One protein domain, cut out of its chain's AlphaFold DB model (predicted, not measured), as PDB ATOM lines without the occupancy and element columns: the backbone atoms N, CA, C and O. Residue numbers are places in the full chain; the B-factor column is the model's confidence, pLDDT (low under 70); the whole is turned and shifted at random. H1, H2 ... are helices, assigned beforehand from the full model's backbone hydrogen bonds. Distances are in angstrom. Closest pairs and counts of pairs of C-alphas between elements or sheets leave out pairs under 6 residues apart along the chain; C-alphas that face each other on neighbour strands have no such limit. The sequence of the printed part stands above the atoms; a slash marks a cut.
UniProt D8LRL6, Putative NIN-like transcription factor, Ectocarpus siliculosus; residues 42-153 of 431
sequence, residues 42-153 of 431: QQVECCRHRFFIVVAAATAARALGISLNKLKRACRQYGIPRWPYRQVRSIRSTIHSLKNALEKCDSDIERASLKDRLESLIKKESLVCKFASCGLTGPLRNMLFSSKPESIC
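AT A GLANCE: This is residues 42 to 153 of the 431 residues of the protein "Putative NIN-like transcription factor" of Ectocarpus siliculosus (UniProt D8LRL6). A long helical hairpin, H5 and H6 side by side, makes the longest axis, and a small, loose head of short helices, H1 to H4, sits at the end of it away from the turn between H5 and H6. After H6 the backbone folds back, and H7 runs beside the part of H6 nearest the head. The printed part has 112 residues with seven named helices, H1 to H7 in order along the chain, and no named strand; the class is all helix. The whole is loose, with a radius of gyration of the C-alphas of 16.4 A, and elongated, spanning 52 by 28 by 16 A.

IN THESE COORDINATES: H1, residues 42 to 48, begins at C-alpha 42 at (2.825, 31.758, -13.973). H2 is residues 50 to 53, and H3 is residues 57 to 63. H4, residues 68 to 77, is 14.4 A long from first to last C-alpha. H5, residues 85 to 103, is 26.9 A long and begins at C-alpha 85 at (7.562, 46.920, 2.183). H6, residues 108 to 132, is the longest helix at 36.0 A. H7, residues 138 to 146, is 12.2 A long and ends at C-alpha 146 at (-5.226, 52.936, 10.080).

HOW THE PARTS SIT: H1 and H4 only just touch, with 3 pairs of C-alphas within 8 A, the closest being those of Val 44 and Ala 74 at 6.6 A; they are about perpendicular at 75 degrees. H2 touches H6 at residues 129 to 132 of H6 alone, the closest C-alphas being those of Arg 50 and Cys 129, 6.3 A apart. H3 touches H4, the closest C-alphas being those of Ala 61 and Leu 68 at 5.4 A, at a steep tilt of 68 degrees, only just short of about perpendicular, opposite ways. H4 and H5 are apart. H5 and H6 form a helical hairpin: they touch at a shallow tilt of 18 degrees, opposite ways, and the closest C-alphas, those of Leu 102 and Arg 111, are 6.1 A apart. H7 is close to H6 but not clearly touching, at a shallow tilt of 11 degrees, opposite ways; the closest C-alphas, those of Val 128 and Phe 145, are 7.5 A apart. Helix packing is mostly crossed, but only just: 1 of 3 touching pairs with a tilt is shallow. In H3, H4, H5, H6 and H7 every O i to N i+4 pair is within hydrogen-bond range; in H1 0 of 3 are, beside 2 of 4 O i to N i+3 pairs, and H2 is too short for an i+4 pair.

THE WHOLE: The two C-alphas farthest apart, those of Gln 42 and Ser 107, are 53.3 A apart. The printed part has no cut and no long link; the link from H4 to H5, 7 residues, is short, and the other links are tight. The mean pLDDT of the printed part is 86.8; residues 42 to 50 and residue 153 are under 70.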
ATOM      1  N   GLN A  42       2.363  32.704 -14.994       49.00
ATOM      2  CA  GLN A  42       2.825  31.758 -13.973       49.00
ATOM      3  C   GLN A  42       3.905  32.355 -13.050       49.00
ATOM      4  O   GLN A  42       3.955  32.048 -11.861       49.00
ATOM      5  N   GLN A  43       4.704  33.310 -13.544       51.19
ATOM      6  CA  GLN A  43       5.682  34.034 -12.717       51.19
ATOM      7  C   GLN A  43       5.055  35.023 -11.724       51.19
ATOM      8  O   GLN A  43       5.702  35.393 -10.742       51.19
ATOM      9  N   VAL A  44       3.806  35.457 -11.923       52.91
ATOM     10  CA  VAL A  44       3.184  36.435 -11.017       52.91
ATOM     11  C   VAL A  44       2.459  35.770  -9.850       52.91
ATOM     12  O   VAL A  44       2.388  36.368  -8.773       52.91
ATOM     13  N   GLU A  45       2.055  34.503  -9.971       57.09
ATOM     14  CA  GLU A  45       1.603  33.727  -8.807       57.09
ATOM     15  C   GLU A  45       2.679  33.641  -7.707       57.09
ATOM     16  O   GLU A  45       2.345  33.592  -6.520       57.09
ATOM     17  N   CYS A  46       3.970  33.773  -8.044       53.50
ATOM     18  CA  CYS A  46       5.045  33.881  -7.049       53.50
ATOM     19  C   CYS A  46       4.895  35.094  -6.113       53.50
ATOM     20  O   CYS A  46       5.336  35.034  -4.963       53.50
ATOM     21  N   CYS A  47       4.213  36.168  -6.531       53.12
ATOM     22  CA  CYS A  47       3.986  37.352  -5.694       53.12
ATOM     23  C   CYS A  47       3.059  37.086  -4.495       53.12
ATOM     24  O   CYS A  47       3.004  37.913  -3.583       53.12
ATOM     25  N   ARG A  48       2.358  35.943  -4.453       59.84
ATOM     26  CA  ARG A  48       1.571  35.525  -3.280       59.84
ATOM     27  C   ARG A  48       2.424  35.054  -2.106       59.84
ATOM     28  O   ARG A  48       1.918  34.989  -0.987       59.84
ATOM     29  N   HIS A  49       3.701  34.734  -2.316       64.69
ATOM     30  CA  HIS A  49       4.540  34.244  -1.230       64.69
ATOM     31  C   HIS A  49       4.938  35.381  -0.280       64.69
ATOM     32  O   HIS A  49       5.528  36.387  -0.683       64.69
ATOM     33  N   ARG A  50       4.668  35.174   1.018       67.94
ATOM     34  CA  ARG A  50       4.983  36.075   2.150       67.94
ATOM     35  C   ARG A  50       6.419  36.615   2.120       67.94
ATOM     36  O   ARG A  50       6.670  37.722   2.588       67.94
ATOM     37  N   PHE A  51       7.338  35.848   1.534       70.56
ATOM     38  CA  PHE A  51       8.743  36.197   1.358       70.56
ATOM     39  C   PHE A  51       8.960  37.494   0.564       70.56
ATOM     40  O   PHE A  51       9.853  38.272   0.886       70.56
ATOM     41  N   PHE A  52       8.130  37.787  -0.437       77.62
ATOM     42  CA  PHE A  52       8.370  38.953  -1.286       77.62
ATOM     43  C   PHE A  52       7.909  40.263  -0.635       77.62
ATOM     44  O   PHE A  52       8.545  41.299  -0.809       77.62
ATOM     45  N   ILE A  53       6.870  40.232   0.200       83.25
ATOM     46  CA  ILE A  53       6.312  41.446   0.822       83.25
ATOM     47  C   ILE A  53       7.299  42.106   1.799       83.25
ATOM     48  O   ILE A  53       7.290  43.329   1.972       83.25
ATOM     49  N   VAL A  54       8.173  41.307   2.413       87.94
ATOM     50  CA  VAL A  54       9.135  41.768   3.422       87.94
ATOM     51  C   VAL A  54      10.407  42.373   2.827       87.94
ATOM     52  O   VAL A  54      11.175  42.990   3.560       87.94
ATOM     53  N   VAL A  55      10.619  42.249   1.515       91.38
ATOM     54  CA  VAL A  55      11.786  42.799   0.811       91.38
ATOM     55  C   VAL A  55      11.407  43.983  -0.077       91.38
ATOM     56  O   VAL A  55      10.267  44.138  -0.521       91.38
ATOM     57  N   ALA A  56      12.383  44.844  -0.366       93.25
ATOM     58  CA  ALA A  56      12.190  45.948  -1.298       93.25
ATOM     59  C   ALA A  56      11.807  45.421  -2.691       93.25
ATOM     60  O   ALA A  56      12.386  44.447  -3.171       93.25
ATOM     61  N   ALA A  57      10.891  46.109  -3.382       91.31
ATOM     62  CA  ALA A  57      10.406  45.690  -4.703       91.31
ATOM     63  C   ALA A  57      11.537  45.489  -5.732       91.31
ATOM     64  O   ALA A  57      11.443  44.613  -6.582       91.31
ATOM     65  N   ALA A  58      12.623  46.267  -5.649       93.94
ATOM     66  CA  ALA A  58      13.792  46.092  -6.515       93.94
ATOM     67  C   ALA A  58      14.541  44.779  -6.239       93.94
ATOM     68  O   ALA A  58      14.985  44.108  -7.166       93.94
ATOM     69  N   THR A  59      14.666  44.387  -4.971       94.00
ATOM     70  CA  THR A  59      15.286  43.116  -4.578       94.00
ATOM     71  C   THR A  59      14.379  41.939  -4.920       94.00
ATOM     72  O   THR A  59      14.868  40.963  -5.475       94.00
ATOM     73  N   ALA A  60      13.065  42.068  -4.708       92.38
ATOM     74  CA  ALA A  60      12.087  41.085  -5.170       92.38
ATOM     75  C   ALA A  60      12.162  40.877  -6.692       92.38
ATOM     76  O   ALA A  60      12.230  39.747  -7.153       92.38
ATOM     77  N   ALA A  61      12.211  41.963  -7.469       93.19
ATOM     78  CA  ALA A  61      12.304  41.901  -8.926       93.19
ATOM     79  C   ALA A  61      13.584  41.190  -9.395       93.19
ATOM     80  O   ALA A  61      13.515  40.320 -10.258       93.19
ATOM     81  N   ARG A  62      14.733  41.506  -8.774       94.38
ATOM     82  CA  ARG A  62      16.011  40.823  -9.041       94.38
ATOM     83  C   ARG A  62      15.950  39.334  -8.710       94.38
ATOM     84  O   ARG A  62      16.390  38.532  -9.520       94.38
ATOM     85  N   ALA A  63      15.373  38.973  -7.564       91.81
ATOM     86  CA  ALA A  63      15.213  37.576  -7.158       91.81
ATOM     87  C   ALA A  63      14.283  36.788  -8.097       91.81
ATOM     88  O   ALA A  63      14.471  35.593  -8.281       91.81
ATOM     89  N   LEU A  64      13.302  37.461  -8.705       89.19
ATOM     90  CA  LEU A  64      12.367  36.880  -9.670       89.19
ATOM     91  C   LEU A  64      12.881  36.909 -11.122       89.19
ATOM     92  O   LEU A  64      12.187  36.424 -12.008       89.19
ATOM     93  N   GLY A  65      14.041  37.515 -11.399       94.19
ATOM     94  CA  GLY A  65      14.554  37.659 -12.768       94.19
ATOM     95  C   GLY A  65      13.706  38.564 -13.674       94.19
ATOM     96  O   GLY A  65      13.816  38.496 -14.896       94.19
ATOM     97  N   ILE A  66      12.856  39.427 -13.108       93.94
ATOM     98  CA  ILE A  66      11.983  40.334 -13.869       93.94
ATOM     99  C   ILE A  66      12.377  41.793 -13.669       93.94
ATOM    100  O   ILE A  66      12.937  42.193 -12.648       93.94
ATOM    101  N   SER A  67      12.037  42.647 -14.638       95.25
ATOM    102  CA  SER A  67      12.236  44.084 -14.465       95.25
ATOM    103  C   SER A  67      11.293  44.643 -13.394       95.25
ATOM    104  O   SER A  67      10.139  44.227 -13.259       95.25
ATOM    105  N   LEU A  68      11.756  45.659 -12.660       94.06
ATOM    106  CA  LEU A  68      10.961  46.325 -11.622       94.06
ATOM    107  C   LEU A  68       9.616  46.846 -12.157       94.06
ATOM    108  O   LEU A  68       8.611  46.828 -11.447       94.06
ATOM    109  N   ASN A  69       9.583  47.305 -13.410       94.44
ATOM    110  CA  ASN A  69       8.361  47.793 -14.045       94.44
ATOM    111  C   ASN A  69       7.376  46.659 -14.349       94.44
ATOM    112  O   ASN A  69       6.178  46.854 -14.140       94.44
ATOM    113  N   LYS A  70       7.854  45.480 -14.777       93.69
ATOM    114  CA  LYS A  70       7.003  44.290 -14.944       93.69
ATOM    115  C   LYS A  70       6.403  43.869 -13.606       93.69
ATOM    116  O   LYS A  70       5.185  43.748 -13.528       93.69
ATOM    117  N   LEU A  71       7.218  43.786 -12.549       91.31
ATOM    118  CA  LEU A  71       6.738  43.476 -11.196       91.31
ATOM    119  C   LEU A  71       5.659  44.470 -10.741       91.31
ATOM    120  O   LEU A  71       4.580  44.067 -10.327       91.31
ATOM    121  N   LYS A  72       5.905  45.780 -10.868       90.06
ATOM    122  CA  LYS A  72       4.927  46.814 -10.485       90.06
ATOM    123  C   LYS A  72       3.623  46.719 -11.282       90.06
ATOM    124  O   LYS A  72       2.558  46.908 -10.699       90.06
ATOM    125  N   ARG A  73       3.696  46.474 -12.597       91.75
ATOM    126  CA  ARG A  73       2.509  46.309 -13.456       91.75
ATOM    127  C   ARG A  73       1.694  45.095 -13.026       91.75
ATOM    128  O   ARG A  73       0.497  45.244 -12.819       91.75
ATOM    129  N   ALA A  74       2.363  43.965 -12.812       88.50
ATOM    130  CA  ALA A  74       1.781  42.766 -12.228       88.50
ATOM    131  C   ALA A  74       1.078  43.091 -10.902       88.50
ATOM    132  O   ALA A  74      -0.133  42.949 -10.807       88.50
ATOM    133  N   CYS A  75       1.777  43.651  -9.912       87.56
ATOM    134  CA  CYS A  75       1.176  43.993  -8.617       87.56
ATOM    135  C   CYS A  75      -0.101  44.838  -8.750       87.56
ATOM    136  O   CYS A  75      -1.091  44.547  -8.087       87.56
ATOM    137  N   ARG A  76      -0.106  45.848  -9.631       88.00
ATOM    138  CA  ARG A  76      -1.292  46.686  -9.874       88.00
ATOM    139  C   ARG A  76      -2.462  45.893 -10.462       88.00
ATOM    140  O   ARG A  76      -3.590  46.150 -10.058       88.00
ATOM    141  N   GLN A  77      -2.205  44.939 -11.359       85.44
ATOM    142  CA  GLN A  77      -3.234  44.053 -11.928       85.44
ATOM    143  C   GLN A  77      -3.879  43.161 -10.861       85.44
ATOM    144  O   GLN A  77      -5.087  42.969 -10.883       85.44
ATOM    145  N   TYR A  78      -3.105  42.702  -9.875       82.00
ATOM    146  CA  TYR A  78      -3.612  41.937  -8.725       82.00
ATOM    147  C   TYR A  78      -4.159  42.830  -7.596       82.00
ATOM    148  O   TYR A  78      -4.235  42.415  -6.439       82.00
ATOM    149  N   GLY A  79      -4.489  44.089  -7.896       81.50
ATOM    150  CA  GLY A  79      -5.076  45.011  -6.929       81.50
ATOM    151  C   GLY A  79      -4.111  45.482  -5.842       81.50
ATOM    152  O   GLY A  79      -4.554  45.999  -4.827       81.50
ATOM    153  N   ILE A  80      -2.792  45.330  -5.999       85.00
ATOM    154  CA  ILE A  80      -1.766  45.835  -5.073       85.00
ATOM    155  C   ILE A  80      -1.198  47.149  -5.641       85.00
ATOM    156  O   ILE A  80      -0.204  47.134  -6.371       85.00
ATOM    157  N   PRO A  81      -1.788  48.318  -5.313       82.50
ATOM    158  CA  PRO A  81      -1.374  49.595  -5.901       82.50
ATOM    159  C   PRO A  81       0.042  50.003  -5.479       82.50
ATOM    160  O   PRO A  81       0.784  50.619  -6.250       82.50
ATOM    161  N   ARG A  82       0.434  49.652  -4.248       84.31
ATOM    162  CA  ARG A  82       1.724  50.003  -3.659       84.31
ATOM    163  C   ARG A  82       2.301  48.811  -2.910       84.31
ATOM    164  O   ARG A  82       1.597  48.137  -2.164       84.31
ATOM    165  N   TRP A  83       3.593  48.575  -3.108       88.25
ATOM    166  CA  TRP A  83       4.310  47.497  -2.437       88.25
ATOM    167  C   TRP A  83       4.378  47.759  -0.914       88.25
ATOM    168  O   TRP A  83       4.858  48.834  -0.532       88.25
ATOM    169  N   PRO A  84       3.937  46.830  -0.039       89.44
ATOM    170  CA  PRO A  84       3.779  47.075   1.406       89.44
ATOM    171  C   PRO A  84       5.093  47.189   2.188       89.44
ATOM    172  O   PRO A  84       5.072  47.547   3.364       89.44
ATOM    173  N   TYR A  85       6.238  46.923   1.552       91.44
ATOM    174  CA  TYR A  85       7.562  46.920   2.183       91.44
ATOM    175  C   TYR A  85       7.819  48.112   3.112       91.44
ATOM    176  O   TYR A  85       8.348  47.943   4.204       91.44
ATOM    177  N   ARG A  86       7.419  49.325   2.706       90.50
ATOM    178  CA  ARG A  86       7.632  50.540   3.512       90.50
ATOM    179  C   ARG A  86       6.924  50.470   4.866       90.50
ATOM    180  O   ARG A  86       7.497  50.876   5.870       90.50
ATOM    181  N   GLN A  87       5.705  49.940   4.888       89.62
ATOM    182  CA  GLN A  87       4.917  49.797   6.110       89.62
ATOM    183  C   GLN A  87       5.500  48.702   6.998       89.62
ATOM    184  O   GLN A  87       5.718  48.934   8.180       89.62
ATOM    185  N   VAL A  88       5.826  47.545   6.414       93.12
ATOM    186  CA  VAL A  88       6.472  46.442   7.140       93.12
ATOM    187  C   VAL A  88       7.795  46.904   7.757       93.12
ATOM    188  O   VAL A  88       8.043  46.645   8.930       93.12
ATOM    189  N   ARG A  89       8.611  47.664   7.016       94.31
ATOM    190  CA  ARG A  89       9.864  48.244   7.521       94.31
ATOM    191  C   ARG A  89       9.628  49.194   8.697       94.31
ATOM    192  O   ARG A  89      10.348  49.108   9.683       94.31
ATOM    193  N   SER A  90       8.626  50.071   8.608       93.81
ATOM    194  CA  SER A  90       8.271  50.984   9.703       93.81
ATOM    195  C   SER A  90       7.828  50.219  10.954       93.81
ATOM    196  O   SER A  90       8.365  50.471  12.027       93.81
ATOM    197  N   ILE A  91       6.944  49.226  10.806       94.75
ATOM    198  CA  ILE A  91       6.476  48.386  11.919       94.75
ATOM    199  C   ILE A  91       7.648  47.639  12.565       94.75
ATOM    200  O   ILE A  91       7.791  47.665  13.782       94.75
ATOM    201  N   ARG A  92       8.528  47.030  11.763       95.62
ATOM    202  CA  ARG A  92       9.731  46.341  12.259       95.62
ATOM    203  C   ARG A  92      10.679  47.263  13.004       95.62
ATOM    204  O   ARG A  92      11.223  46.859  14.025       95.62
ATOM    205  N   SER A  93      10.855  48.491  12.520       96.56
ATOM    206  CA  SER A  93      11.656  49.497  13.219       96.56
ATOM    207  C   SER A  93      11.081  49.775  14.606       96.56
ATOM    208  O   SER A  93      11.822  49.746  15.579       96.56
ATOM    209  N   THR A  94       9.762  49.971  14.715       96.56
ATOM    210  CA  THR A  94       9.096  50.179  16.010       96.56
ATOM    211  C   THR A  94       9.193  48.949  16.910       96.56
ATOM    212  O   THR A  94       9.463  49.090  18.095       96.56
ATOM    213  N   ILE A  95       9.026  47.741  16.359       97.62
ATOM    214  CA  ILE A  95       9.218  46.481  17.092       97.62
ATOM    215  C   ILE A  95      10.633  46.412  17.673       97.62
ATOM    216  O   ILE A  95      10.789  46.077  18.841       97.62
ATOM    217  N   HIS A  96      11.659  46.743  16.885       98.06
ATOM    218  CA  HIS A  96      13.042  46.747  17.356       98.06
ATOM    219  C   HIS A  96      13.262  47.781  18.472       98.06
ATOM    220  O   HIS A  96      13.801  47.437  19.517       98.06
ATOM    221  N   SER A  97      12.760  49.010  18.308       98.00
ATOM    222  CA  SER A  97      12.825  50.037  19.357       98.00
ATOM    223  C   SER A  97      12.135  49.599  20.655       98.00
ATOM    224  O   SER A  97      12.679  49.823  21.731       98.00
ATOM    225  N   LEU A  98      10.973  48.943  20.566       97.81
ATOM    226  CA  LEU A  98      10.247  48.441  21.738       97.81
ATOM    227  C   LEU A  98      10.954  47.268  22.414       97.81
ATOM    228  O   LEU A  98      10.957  47.204  23.637       97.81
ATOM    229  N   LYS A  99      11.581  46.365  21.651       98.06
ATOM    230  CA  LYS A  99      12.420  45.298  22.218       98.06
ATOM    231  C   LYS A  99      13.588  45.880  23.013       98.06
ATOM    232  O   LYS A  99      13.779  45.502  24.159       98.06
ATOM    233  N   ASN A 100      14.282  46.866  22.446       98.12
ATOM    234  CA  ASN A 100      15.389  47.536  23.130       98.12
ATOM    235  C   ASN A 100      14.913  48.304  24.379       98.12
ATOM    236  O   ASN A 100      15.643  48.393  25.360       98.12
ATOM    237  N   ALA A 101      13.701  48.874  24.357       97.81
ATOM    238  CA  ALA A 101      13.103  49.506  25.533       97.81
ATOM    239  C   ALA A 101      12.734  48.476  26.613       97.81
ATOM    240  O   ALA A 101      12.944  48.733  27.792       97.81
ATOM    241  N   LEU A 102      12.240  47.299  26.214       98.00
ATOM    242  CA  LEU A 102      11.907  46.202  27.125       98.00
ATOM    243  C   LEU A 102      13.134  45.703  27.899       98.00
ATOM    244  O   LEU A 102      13.031  45.428  29.090       98.00
ATOM    245  N   GLU A 103      14.280  45.600  27.224       97.56
ATOM    246  CA  GLU A 103      15.554  45.181  27.829       97.56
ATOM    247  C   GLU A 103      16.073  46.178  28.872       97.56
ATOM    248  O   GLU A 103      16.767  45.779  29.800       97.56
ATOM    249  N   LYS A 104      15.726  47.462  28.734       97.81
ATOM    250  CA  LYS A 104      16.168  48.551  29.622       97.81
ATOM    251  C   LYS A 104      15.156  48.910  30.711       97.81
ATOM    252  O   LYS A 104      15.402  49.832  31.481       97.81
ATOM    253  N   CYS A 105      13.993  48.268  30.721       96.81
ATOM    254  CA  CYS A 105      12.895  48.625  31.605       96.81
ATOM    255  C   CYS A 105      12.947  47.795  32.895       96.81
ATOM    256  O   CYS A 105      12.813  46.563  32.857       96.81
ATOM    257  N   ASP A 106      13.093  48.491  34.023       97.19
ATOM    258  CA  ASP A 106      13.138  47.899  35.366       97.19
ATOM    259  C   ASP A 106      11.745  47.773  36.007       97.19
ATOM    260  O   ASP A 106      11.523  46.909  36.850       97.19
ATOM    261  N   SER A 107      10.783  48.603  35.586       98.00
ATOM    262  CA  SER A 107       9.415  48.606  36.114       98.00
ATOM    263  C   SER A 107       8.565  47.493  35.497       98.00
ATOM    264  O   SER A 107       8.357  47.449  34.283       98.00
ATOM    265  N   ASP A 108       7.997  46.619  36.330       96.75
ATOM    266  CA  ASP A 108       7.130  45.527  35.866       96.75
ATOM    267  C   ASP A 108       5.846  46.028  35.187       96.75
ATOM    268  O   ASP A 108       5.367  45.415  34.228       96.75
ATOM    269  N   ILE A 109       5.309  47.166  35.640       96.56
ATOM    270  CA  ILE A 109       4.092  47.769  35.079       96.56
ATOM    271  C   ILE A 109       4.366  48.278  33.659       96.56
ATOM    272  O   ILE A 109       3.626  47.970  32.722       96.56
ATOM    273  N   GLU A 110       5.458  49.019  33.477       97.06
ATOM    274  CA  GLU A 110       5.872  49.513  32.160       97.06
ATOM    275  C   GLU A 110       6.230  48.356  31.226       97.06
ATOM    276  O   GLU A 110       5.823  48.335  30.062       97.06
ATOM    277  N   ARG A 111       6.921  47.339  31.748       97.62
ATOM    278  CA  ARG A 111       7.268  46.126  31.010       97.62
ATOM    279  C   ARG A 111       6.030  45.400  30.489       97.62
ATOM    280  O   ARG A 111       6.054  44.943  29.345       97.62
ATOM    281  N   ALA A 112       4.965  45.283  31.282       97.31
ATOM    282  CA  ALA A 112       3.703  44.693  30.832       97.31
ATOM    283  C   ALA A 112       3.095  45.503  29.672       97.31
ATOM    284  O   ALA A 112       2.817  44.944  28.611       97.31
ATOM    285  N   SER A 113       3.018  46.830  29.814       96.44
ATOM    286  CA  SER A 113       2.506  47.720  28.762       96.44
ATOM    287  C   SER A 113       3.318  47.638  27.457       96.44
ATOM    288  O   SER A 113       2.759  47.569  26.357       96.44
ATOM    289  N   LEU A 114       4.651  47.582  27.556       97.44
ATOM    290  CA  LEU A 114       5.542  47.428  26.403       97.44
ATOM    291  C   LEU A 114       5.360  46.072  25.707       97.44
ATOM    292  O   LEU A 114       5.387  46.023  24.474       97.44
ATOM    293  N   LYS A 115       5.152  44.983  26.464       97.38
ATOM    294  CA  LYS A 115       4.870  43.646  25.908       97.38
ATOM    295  C   LYS A 115       3.561  43.624  25.133       97.38
ATOM    296  O   LYS A 115       3.562  43.167  23.991       97.38
ATOM    297  N   ASP A 116       2.496  44.183  25.697       96.19
ATOM    298  CA  ASP A 116       1.196  44.264  25.022       96.19
ATOM    299  C   ASP A 116       1.325  45.047  23.712       96.19
ATOM    300  O   ASP A 116       0.875  44.620  22.640       96.19
ATOM    301  N   ARG A 117       2.045  46.178  23.752       95.44
ATOM    302  CA  ARG A 117       2.295  46.977  22.553       95.44
ATOM    303  C   ARG A 117       3.116  46.216  21.513       95.44
ATOM    304  O   ARG A 117       2.801  46.299  20.320       95.44
ATOM    305  N   LEU A 118       4.138  45.479  21.937       97.06
ATOM    306  CA  LEU A 118       4.973  44.645  21.077       97.06
ATOM    307  C   LEU A 118       4.140  43.560  20.379       97.06
ATOM    308  O   LEU A 118       4.218  43.423  19.155       97.06
ATOM    309  N   GLU A 119       3.308  42.835  21.128       95.94
ATOM    310  CA  GLU A 119       2.429  41.793  20.590       95.94
ATOM    311  C   GLU A 119       1.443  42.374  19.569       95.94
ATOM    312  O   GLU A 119       1.292  41.844  18.462       95.94
ATOM    313  N   SER A 120       0.858  43.534  19.880       92.56
ATOM    314  CA  SER A 120      -0.061  44.242  18.985       92.56
ATOM    315  C   SER A 120       0.586  44.587  17.628       92.56
ATOM    316  O   SER A 120      -0.041  44.451  16.570       92.56
ATOM    317  N   LEU A 121       1.867  44.977  17.624       94.19
ATOM    318  CA  LEU A 121       2.613  45.315  16.409       94.19
ATOM    319  C   LEU A 121       3.042  44.079  15.623       94.19
ATOM    320  O   LEU A 121       2.980  44.108  14.394       94.19
ATOM    321  N   ILE A 122       3.417  42.991  16.297       94.44
ATOM    322  CA  ILE A 122       3.702  41.703  15.646       94.44
ATOM    323  C   ILE A 122       2.436  41.179  14.956       94.44
ATOM    324  O   ILE A 122       2.480  40.766  13.791       94.44
ATOM    325  N   LYS A 123       1.282  41.264  15.633       92.69
ATOM    326  CA  LYS A 123      -0.016  40.925  15.036       92.69
ATOM    327  C   LYS A 123      -0.287  41.807  13.818       92.69
ATOM    328  O   LYS A 123      -0.592  41.280  12.747       92.69
ATOM    329  N   LYS A 124      -0.082  43.126  13.930       91.06
ATOM    330  CA  LYS A 124      -0.233  44.069  12.809       91.06
ATOM    331  C   LYS A 124       0.680  43.728  11.629       91.06
ATOM    332  O   LYS A 124       0.202  43.702  10.499       91.06
ATOM    333  N   GLU A 125       1.958  43.422  11.860       93.19
ATOM    334  CA  GLU A 125       2.900  43.008  10.809       93.19
ATOM    335  C   GLU A 125       2.396  41.758  10.073       93.19
ATOM    336  O   GLU A 125       2.373  41.718   8.838       93.19
ATOM    337  N   SER A 126       1.953  40.751  10.831       90.75
ATOM    338  CA  SER A 126       1.428  39.502  10.280       90.75
ATOM    339  C   SER A 126       0.188  39.744   9.421       90.75
ATOM    340  O   SER A 126       0.101  39.211   8.312       90.75
ATOM    341  N   LEU A 127      -0.731  40.597   9.883       88.81
ATOM    342  CA  LEU A 127      -1.920  40.982   9.126       88.81
ATOM    343  C   LEU A 127      -1.543  41.730   7.847       88.81
ATOM    344  O   LEU A 127      -1.979  41.328   6.774       88.81
ATOM    345  N   VAL A 128      -0.675  42.744   7.917       88.06
ATOM    346  CA  VAL A 128      -0.210  43.488   6.730       88.06
ATOM    347  C   VAL A 128       0.371  42.535   5.683       88.06
ATOM    348  O   VAL A 128       0.033  42.639   4.504       88.06
ATOM    349  N   CYS A 129       1.194  41.572   6.105       87.50
ATOM    350  CA  CYS A 129       1.761  40.572   5.203       87.50
ATOM    351  C   CYS A 129       0.688  39.642   4.621       87.50
ATOM    352  O   CYS A 129       0.673  39.405   3.417       87.50
ATOM    353  N   LYS A 130      -0.227  39.132   5.451       85.69
ATOM    354  CA  LYS A 130      -1.296  38.220   5.017       85.69
ATOM    355  C   LYS A 130      -2.248  38.895   4.027       85.69
ATOM    356  O   LYS A 130      -2.635  38.302   3.026       85.69
ATOM    357  N   PHE A 131      -2.587  40.152   4.271       84.94
ATOM    358  CA  PHE A 131      -3.545  40.895   3.464       84.94
ATOM    359  C   PHE A 131      -2.967  41.478   2.186       84.94
ATOM    360  O   PHE A 131      -3.681  41.607   1.193       84.94
ATOM    361  N   ALA A 132      -1.671  41.782   2.174       83.50
ATOM    362  CA  ALA A 132      -0.994  42.161   0.948       83.50
ATOM    363  C   ALA A 132      -1.096  41.071  -0.133       83.50
ATOM    364  O   ALA A 132      -1.211  41.414  -1.306       83.50
ATOM    365  N   SER A 133      -1.132  39.788   0.250       77.50
ATOM    366  CA  SER A 133      -1.336  38.663  -0.675       77.50
ATOM    367  C   SER A 133      -2.795  38.413  -1.090       77.50
ATOM    368  O   SER A 133      -3.026  37.658  -2.032       77.50
ATOM    369  N   CYS A 134      -3.779  39.034  -0.426       78.44
ATOM    370  CA  CYS A 134      -5.211  38.788  -0.664       78.44
ATOM    371  C   CYS A 134      -5.853  39.731  -1.696       78.44
ATOM    372  O   CYS A 134      -7.056  39.658  -1.902       78.44
ATOM    373  N   GLY A 135      -5.091  40.629  -2.335       75.94
ATOM    374  CA  GLY A 135      -5.629  41.492  -3.400       75.94
ATOM    375  C   GLY A 135      -6.703  42.488  -2.940       75.94
ATOM    376  O   GLY A 135      -7.550  42.888  -3.730       75.94
ATOM    377  N   LEU A 136      -6.687  42.899  -1.665       78.50
ATOM    378  CA  LEU A 136      -7.735  43.756  -1.103       78.50
ATOM    379  C   LEU A 136      -7.907  45.094  -1.818       78.50
ATOM    380  O   LEU A 136      -6.926  45.728  -2.210       78.50
ATOM    381  N   THR A 137      -9.141  45.595  -1.867       80.69
ATOM    382  CA  THR A 137      -9.418  46.944  -2.373       80.69
ATOM    383  C   THR A 137      -8.647  48.001  -1.570       80.69
ATOM    384  O   THR A 137      -8.370  47.838  -0.378       80.69
ATOM    385  N   GLY A 138      -8.263  49.098  -2.230       79.75
ATOM    386  CA  GLY A 138      -7.521  50.200  -1.602       79.75
ATOM    387  C   GLY A 138      -8.155  50.731  -0.302       79.75
ATOM    388  O   GLY A 138      -7.429  50.854   0.685       79.75
ATOM    389  N   PRO A 139      -9.480  50.985  -0.251       81.50
ATOM    390  CA  PRO A 139     -10.154  51.482   0.951       81.50
ATOM    391  C   PRO A 139     -10.115  50.515   2.138       81.50
ATOM    392  O   PRO A 139      -9.724  50.924   3.228       81.50
ATOM    393  N   LEU A 140     -10.437  49.229   1.934       80.50
ATOM    394  CA  LEU A 140     -10.370  48.216   3.001       80.50
ATOM    395  C   LEU A 140      -8.952  48.070   3.533       80.50
ATOM    396  O   LEU A 140      -8.728  47.929   4.732       80.50
ATOM    397  N   ARG A 141      -7.975  48.160   2.634       78.69
ATOM    398  CA  ARG A 141      -6.571  48.111   2.998       78.69
ATOM    399  C   ARG A 141      -6.159  49.322   3.838       78.69
ATOM    400  O   ARG A 141      -5.508  49.147   4.861       78.69
ATOM    401  N   ASN A 142      -6.562  50.530   3.444       81.69
ATOM    402  CA  ASN A 142      -6.309  51.747   4.216       81.69
ATOM    403  C   ASN A 142      -6.986  51.696   5.588       81.69
ATOM    404  O   ASN A 142      -6.350  52.040   6.578       81.69
ATOM    405  N   MET A 143      -8.227  51.206   5.659       82.56
ATOM    406  CA  MET A 143      -8.939  51.001   6.921       82.56
ATOM    407  C   MET A 143      -8.159  50.045   7.827       82.56
ATOM    408  O   MET A 143      -7.774  50.419   8.928       82.56
ATOM    409  N   LEU A 144      -7.805  48.864   7.314       81.06
ATOM    410  CA  LEU A 144      -7.030  47.861   8.042       81.06
ATOM    411  C   LEU A 144      -5.663  48.392   8.513       81.06
ATOM    412  O   LEU A 144      -5.129  47.962   9.533       81.06
ATOM    413  N   PHE A 145      -5.074  49.334   7.778       77.44
ATOM    414  CA  PHE A 145      -3.791  49.932   8.132       77.44
ATOM    415  C   PHE A 145      -3.895  51.068   9.151       77.44
ATOM    416  O   PHE A 145      -2.984  51.205   9.978       77.44
ATOM    417  N   SER A 146      -4.974  51.846   9.129       81.81
ATOM    418  CA  SER A 146      -5.226  52.936  10.080       81.81
ATOM    419  C   SER A 146      -5.814  52.441  11.402       81.81
ATOM    420  O   SER A 146      -5.587  53.057  12.440       81.81
ATOM    421  N   SER A 147      -6.519  51.308  11.393       84.94
ATOM    422  CA  SER A 147      -7.104  50.714  12.592       84.94
ATOM    423  C   SER A 147      -6.049  50.233  13.596       84.94
ATOM    424  O   SER A 147      -4.925  49.831  13.250       84.94
ATOM    425  N   LYS A 148      -6.431  50.262  14.880       81.12
ATOM    426  CA  LYS A 148      -5.668  49.616  15.949       81.12
ATOM    427  C   LYS A 148      -5.707  48.098  15.715       81.12
ATOM    428  O   LYS A 148      -6.757  47.579  15.346       81.12
ATOM    429  N   PRO A 149      -4.601  47.370  15.933       72.50
ATOM    430  CA  PRO A 149      -4.583  45.913  15.768       72.50
ATOM    431  C   PRO A 149      -5.623  45.200  16.643       72.50
ATOM    432  O   PRO A 149      -6.140  44.162  16.244       72.50
ATOM    433  N   GLU A 150      -5.960  45.781  17.795       73.38
ATOM    434  CA  GLU A 150      -6.999  45.300  18.714       73.38
ATOM    435  C   GLU A 150      -8.411  45.405  18.127       73.38
ATOM    436  O   GLU A 150      -9.248  44.549  18.392       73.38
ATOM    437  N   SER A 151      -8.682  46.426  17.305       78.50
ATOM    438  CA  SER A 151     -10.012  46.643  16.724       78.50
ATOM    439  C   SER A 151     -10.243  45.828  15.451       78.50
ATOM    440  O   SER A 151     -11.347  45.817  14.913       78.50
ATOM    441  N   ILE A 152      -9.198  45.190  14.918       74.19
ATOM    442  CA  ILE A 152      -9.294  44.352  13.726       74.19
ATOM    443  C   ILE A 152      -9.603  42.934  14.204       74.19
ATOM    444  O   ILE A 152      -8.706  42.130  14.462       74.19
ATOM    445  N   CYS A 153     -10.892  42.640  14.361       65.81
ATOM    446  CA  CYS A 153     -11.346  41.319  14.777       65.81
ATOM    447  C   CYS A 153     -11.012  40.264  13.713       65.81
ATOM    448  O   CYS A 153     -11.182  40.494  12.513       65.81
TER     449      CYS A 153